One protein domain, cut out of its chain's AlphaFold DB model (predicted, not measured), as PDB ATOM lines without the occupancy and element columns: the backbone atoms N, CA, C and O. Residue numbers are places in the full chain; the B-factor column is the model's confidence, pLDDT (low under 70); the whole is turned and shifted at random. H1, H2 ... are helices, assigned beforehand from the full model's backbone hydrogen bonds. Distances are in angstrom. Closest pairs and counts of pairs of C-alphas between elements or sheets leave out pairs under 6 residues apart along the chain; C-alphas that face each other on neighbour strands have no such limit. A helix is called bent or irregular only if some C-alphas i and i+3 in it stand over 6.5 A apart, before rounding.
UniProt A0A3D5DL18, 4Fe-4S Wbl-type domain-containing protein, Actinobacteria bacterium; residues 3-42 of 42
ATOM      1  N   ALA A   3     -59.806 -49.827 -45.412       88.25
ATOM      2  CA  ALA A   3     -59.323 -51.211 -45.507       88.25
ATOM      3  C   ALA A   3     -59.613 -51.888 -46.862       88.25
ATOM      4  O   ALA A   3     -58.866 -52.769 -47.267       88.25
ATOM      5  N   ARG A   4     -60.672 -51.464 -47.563       93.50
ATOM      6  CA  ARG A   4     -61.063 -51.986 -48.886       93.50
ATOM      7  C   ARG A   4     -60.756 -51.001 -50.021       93.50
ATOM      8  O   ARG A   4     -61.200 -51.199 -51.143       93.50
ATOM      9  N   CYS A   5     -60.035 -49.919 -49.725       94.56
ATOM     10  CA  CYS A   5     -59.727 -48.885 -50.704       94.56
ATOM     11  C   CYS A   5     -58.610 -49.368 -51.650       94.56
ATOM     12  O   CYS A   5     -57.505 -49.642 -51.170       94.56
ATOM     13  N   PRO A   6     -58.838 -49.433 -52.976       95.31
ATOM     14  CA  PRO A   6     -57.838 -49.931 -53.926       95.31
ATOM     15  C   PRO A   6     -56.586 -49.043 -53.977       95.31
ATOM     16  O   PRO A   6     -55.486 -49.519 -54.236       95.31
ATOM     17  N   VAL A   7     -56.729 -47.754 -53.649       95.50
ATOM     18  CA  VAL A   7     -55.635 -46.772 -53.653       95.50
ATOM     19  C   VAL A   7     -55.004 -46.564 -52.275       95.50
ATOM     20  O   VAL A   7     -54.250 -45.613 -52.085       95.50
ATOM     21  N   ARG A   8     -55.259 -47.444 -51.294       93.81
ATOM     22  CA  ARG A   8     -54.740 -47.306 -49.918       93.81
ATOM     23  C   ARG A   8     -53.227 -47.060 -49.881       93.81
ATOM     24  O   ARG A   8     -52.758 -46.200 -49.138       93.81
ATOM     25  N   ARG A   9     -52.466 -47.787 -50.706       91.50
ATOM     26  CA  ARG A   9     -51.006 -47.648 -50.799       91.50
ATOM     27  C   ARG A   9     -50.593 -46.316 -51.431       91.50
ATOM     28  O   ARG A   9     -49.721 -45.648 -50.887       91.50
ATOM     29  N   ALA A  10     -51.241 -45.916 -52.524       93.81
ATOM     30  CA  ALA A  10     -50.976 -44.638 -53.187       93.81
ATOM     31  C   ALA A  10     -51.308 -43.445 -52.274       93.81
ATOM     32  O   ALA A  10     -50.519 -42.514 -52.173       93.81
ATOM     33  N   CYS A  11     -52.416 -43.522 -51.532       93.62
ATOM     34  CA  CYS A  11     -52.805 -42.539 -50.524       93.62
ATOM     35  C   CYS A  11     -51.719 -42.358 -49.451       93.62
ATOM     36  O   CYS A  11     -51.340 -41.230 -49.149       93.62
ATOM     37  N   LEU A  12     -51.160 -43.459 -48.928       91.25
ATOM     38  CA  LEU A  12     -50.050 -43.400 -47.969       91.25
ATOM     39  C   LEU A  12     -48.792 -42.775 -48.579       91.25
ATOM     40  O   LEU A  12     -48.162 -41.946 -47.934       91.25
ATOM     41  N   VAL A  13     -48.416 -43.163 -49.801       91.75
ATOM     42  CA  VAL A  13     -47.237 -42.609 -50.493       91.75
ATOM     43  C   VAL A  13     -47.388 -41.106 -50.705       91.75
ATOM     44  O   VAL A  13     -46.480 -40.348 -50.375       91.75
ATOM     45  N   PHE A  14     -48.554 -40.674 -51.184       92.81
ATOM     46  CA  PHE A  14     -48.863 -39.263 -51.374       92.81
ATOM     47  C   PHE A  14     -48.784 -38.485 -50.056       92.81
ATOM     48  O   PHE A  14     -48.121 -37.457 -49.983       92.81
ATOM     49  N   ALA A  15     -49.379 -39.013 -48.984       93.06
ATOM     50  CA  ALA A  15     -49.335 -38.386 -47.668       93.06
ATOM     51  C   ALA A  15     -47.902 -38.180 -47.155       93.06
ATOM     52  O   ALA A  15     -47.597 -37.128 -46.588       93.06
ATOM     53  N   MET A  16     -47.018 -39.166 -47.367       89.31
ATOM     54  CA  MET A  16     -45.602 -39.062 -46.992       89.31
ATOM     55  C   MET A  16     -44.889 -37.988 -47.807       89.31
ATOM     56  O   MET A  16     -44.197 -37.152 -47.230       89.31
ATOM     57  N   ALA A  17     -45.053 -38.023 -49.133       91.06
ATOM     58  CA  ALA A  17     -44.357 -37.135 -50.055       91.06
ATOM     59  C   ALA A  17     -44.732 -35.666 -49.819       91.06
ATOM     60  O   ALA A  17     -43.860 -34.804 -49.755       91.06
ATOM     61  N   THR A  18     -46.021 -35.397 -49.608       91.38
ATOM     62  CA  THR A  18     -46.558 -34.041 -49.427       91.38
ATOM     63  C   THR A  18     -46.494 -33.568 -47.968       91.38
ATOM     64  O   THR A  18     -46.865 -32.439 -47.671       91.38
ATOM     65  N   ARG A  19     -46.028 -34.416 -47.036       87.50
ATOM     66  CA  ARG A  19     -45.976 -34.140 -45.587       87.50
ATOM     67  C   ARG A  19     -47.306 -33.644 -45.014       87.50
ATOM     68  O   ARG A  19     -47.319 -32.783 -44.137       87.50
ATOM     69  N   LEU A  20     -48.418 -34.222 -45.473       87.88
ATOM     70  CA  LEU A  20     -49.736 -33.848 -44.967       87.88
ATOM     71  C   LEU A  20     -49.787 -34.022 -43.444       87.88
ATOM     72  O   LEU A  20     -49.310 -35.027 -42.895       87.88
ATOM     73  N   GLU A  21     -50.326 -33.006 -42.779       85.31
ATOM     74  CA  GLU A  21     -50.407 -32.932 -41.319       85.31
ATOM     75  C   GLU A  21     -51.778 -33.342 -40.784       85.31
ATOM     76  O   GLU A  21     -51.840 -33.856 -39.668       85.31
ATOM     77  N   TYR A  22     -52.827 -33.185 -41.602       89.94
ATOM     78  CA  TYR A  22     -54.223 -33.380 -41.214       89.94
ATOM     79  C   TYR A  22     -54.998 -34.286 -42.181       89.94
ATOM     80  O   TYR A  22     -54.819 -34.194 -43.402       89.94
ATOM     81  N   GLY A  23     -55.876 -35.135 -41.640       91.38
ATOM     82  CA  GLY A  23     -56.712 -36.079 -42.387       91.38
ATOM     83  C   GLY A  23     -56.502 -37.564 -42.058       91.38
ATOM     84  O   GLY A  23     -55.909 -37.939 -41.052       91.38
ATOM     85  N   ILE A  24     -57.043 -38.433 -42.920       93.62
ATOM     86  CA  ILE A  24     -56.931 -39.894 -42.800       93.62
ATOM     87  C   ILE A  24     -56.176 -40.433 -44.011       93.62
ATOM     88  O   ILE A  24     -56.605 -40.235 -45.149       93.62
ATOM     89  N   TRP A  25     -55.101 -41.192 -43.785       93.69
ATOM     90  CA  TRP A  25     -54.262 -41.712 -44.870       93.69
ATOM     91  C   TRP A  25     -54.114 -43.214 -44.784       93.69
ATOM     92  O   TRP A  25     -53.585 -43.764 -43.822       93.69
ATOM     93  N   GLY A  26     -54.631 -43.911 -45.793       90.62
ATOM     94  CA  GLY A  26     -54.609 -45.371 -45.824       90.62
ATOM     95  C   GLY A  26     -55.237 -46.039 -44.594       90.62
ATOM     96  O   GLY A  26     -54.900 -47.184 -44.291       90.62
ATOM     97  N   GLY A  27     -56.142 -45.341 -43.902       92.44
ATOM     98  CA  GLY A  27     -56.783 -45.804 -42.670       92.44
ATOM     99  C   GLY A  27     -56.061 -45.427 -41.380       92.44
ATOM    100  O   GLY A  27     -56.525 -45.857 -40.337       92.44
ATOM    101  N   LEU A  28     -54.977 -44.652 -41.449       93.06
ATOM    102  CA  LEU A  28     -54.344 -44.041 -40.283       93.06
ATOM    103  C   LEU A  28     -55.018 -42.709 -39.988       93.06
ATOM    104  O   LEU A  28     -55.171 -41.886 -40.893       93.06
ATOM    105  N   THR A  29     -55.386 -42.511 -38.733       93.69
ATOM    106  CA  THR A  29     -55.775 -41.215 -38.175       93.69
ATOM    107  C   THR A  29     -54.569 -40.274 -38.069       93.69
ATOM    108  O   THR A  29     -53.420 -40.682 -38.253       93.69
ATOM    109  N   GLU A  30     -54.818 -39.006 -37.750       94.00
ATOM    110  CA  GLU A  30     -53.792 -37.967 -37.574       94.00
ATOM    111  C   GLU A  30     -52.731 -38.337 -36.538       94.00
ATOM    112  O   GLU A  30     -51.530 -38.193 -36.792       94.00
ATOM    113  N   ASP A  31     -53.156 -38.884 -35.401       92.50
ATOM    114  CA  ASP A  31     -52.258 -39.332 -34.341       92.50
ATOM    115  C   ASP A  31     -51.425 -40.547 -34.760       92.50
ATOM    116  O   ASP A  31     -50.198 -40.544 -34.612       92.50
ATOM    117  N   GLU A  32     -52.058 -41.567 -35.343       92.94
ATOM    118  CA  GLU A  32     -51.362 -42.765 -35.828       92.94
ATOM    119  C   GLU A  32     -50.357 -42.416 -36.931       92.94
ATOM    120  O   GLU A  32     -49.236 -42.933 -36.967       92.94
ATOM    121  N   TRP A  33     -50.724 -41.485 -37.810       91.44
ATOM    122  CA  TRP A  33     -49.852 -40.963 -38.847       91.44
ATOM    123  C   TRP A  33     -48.651 -40.221 -38.269       91.44
ATOM    124  O   TRP A  33     -47.509 -40.487 -38.656       91.44
ATOM    125  N   ARG A  34     -48.874 -39.326 -37.303       90.38
ATOM    126  CA  ARG A  34     -47.803 -38.587 -36.625       90.38
ATOM    127  C   ARG A  34     -46.815 -39.541 -35.956       90.38
ATOM    128  O   ARG A  34     -45.604 -39.334 -36.068       90.38
ATOM    129  N   GLN A  35     -47.307 -40.599 -35.315       90.88
ATOM    130  CA  GLN A  35     -46.465 -41.650 -34.741       90.88
ATOM    131  C   GLN A  35     -45.681 -42.410 -35.818       90.88
ATOM    132  O   GLN A  35     -44.476 -42.614 -35.663       90.88
ATOM    133  N   LEU A  36     -46.323 -42.779 -36.930       87.75
ATOM    134  CA  LEU A  36     -45.672 -43.458 -38.054       87.75
ATOM    135  C   LEU A  36     -44.538 -42.613 -38.653       87.75
ATOM    136  O   LEU A  36     -43.448 -43.134 -38.897       87.75
ATOM    137  N   ARG A  37     -44.768 -41.308 -38.863       86.12
ATOM    138  CA  ARG A  37     -43.734 -40.387 -39.358       86.12
ATOM    139  C   ARG A  37     -42.555 -40.310 -38.392       86.12
ATOM    140  O   ARG A  37     -41.420 -40.395 -38.839       86.12
ATOM    141  N   ARG A  38     -42.811 -40.201 -37.082       86.06
ATOM    142  CA  ARG A  38     -41.751 -40.182 -36.057       86.06
ATOM    143  C   ARG A  38     -40.915 -41.463 -36.075       86.06
ATOM    144  O   ARG A  38     -39.699 -41.377 -36.013       86.06
ATOM    145  N   ARG A  39     -41.550 -42.632 -36.223       84.38
ATOM    146  CA  ARG A  39     -40.861 -43.936 -36.270       84.38
ATOM    147  C   ARG A  39     -39.994 -44.146 -37.512       84.38
ATOM    148  O   ARG A  39     -39.082 -44.949 -37.449       84.38
ATOM    149  N   ARG A  40     -40.302 -43.492 -38.635       76.25
ATOM    150  CA  ARG A  40     -39.519 -43.604 -39.884       76.25
ATOM    151  C   ARG A  40     -38.348 -42.633 -39.985       76.25
ATOM    152  O   ARG A  40     -37.541 -42.774 -40.893       76.25
ATOM    153  N   VAL A  41     -38.337 -41.603 -39.143       65.56
ATOM    154  CA  VAL A  41     -37.281 -40.583 -39.110       65.56
ATOM    155  C   VAL A  41     -36.189 -40.944 -38.087       65.56
ATOM    156  O   VAL A  41     -35.128 -40.331 -38.113       65.56
ATOM    157  N   ALA A  42     -36.435 -41.939 -37.225       53.28
ATOM    158  CA  ALA A  42     -35.419 -42.614 -36.412       53.28
ATOM    159  C   ALA A  42     -34.777 -43.761 -37.205       53.28
ATOM    160  O   ALA A  42     -33.563 -43.979 -37.017       53.28
TER     161      ALA A  42
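What this domain is: This is residues 3 to 42 of the 42 residues of the protein "4Fe-4S Wbl-type domain-containing protein" of Actinobacteria bacterium (UniProt A0A3D5DL18). Two short helices, H1 and H2, stand steeply tilted to each other, and a long loop, residues 18 to 29, folds back from the end of H1 toward its beginning before H2 sets out. The first printed residues lie at one end of the longest axis and Ala 42 at the other. The printed part has 40 residues with two named helices, H1 then H2, and no named strand; the class is all helix. It is compact, with a radius of gyration of the C-alphas of 9.7 A, and elongated, spanning 29 by 17 by 16 A.

How they stand to each other: Going along from Ala 3, look first at H1, residues 8 to 17, and then, past the loop, at H2, residues 30 to 41. You will find these two close but not clearly touching, with 1 pair of C-alphas within 8 A. Their closest C-alphas, those of Met 16 and Arg 37, are 8.0 A apart. Their lines stand at a steep tilt of 64 degrees, and they run the same way. Their centres are 13.2 A apart. In both H1 and H2, every O i to N i+4 pair is within hydrogen-bond range.

Where its parts are: Find C-alpha 8 at (-54.740, -47.306, -49.918); from there H1 runs 14.5 A to C-alpha 17 at (-44.357, -37.135, -50.055). Next find C-alpha 30 at (-53.792, -37.967, -37.574), where H2 begins; it runs 16.8 A to C-alpha 41 at (-37.281, -40.583, -39.110). Neither helix is bent.

The domain as a whole: Look at Arg 4 and Ala 42 for the two C-alphas farthest apart, 30.0 A. The printed part has no cut, and it ends at residue 42, the chain's last. The link from H1 to H2, 12 residues, is long. The mean pLDDT of the printed part is 89.3; residues 41 to 42 are under 70.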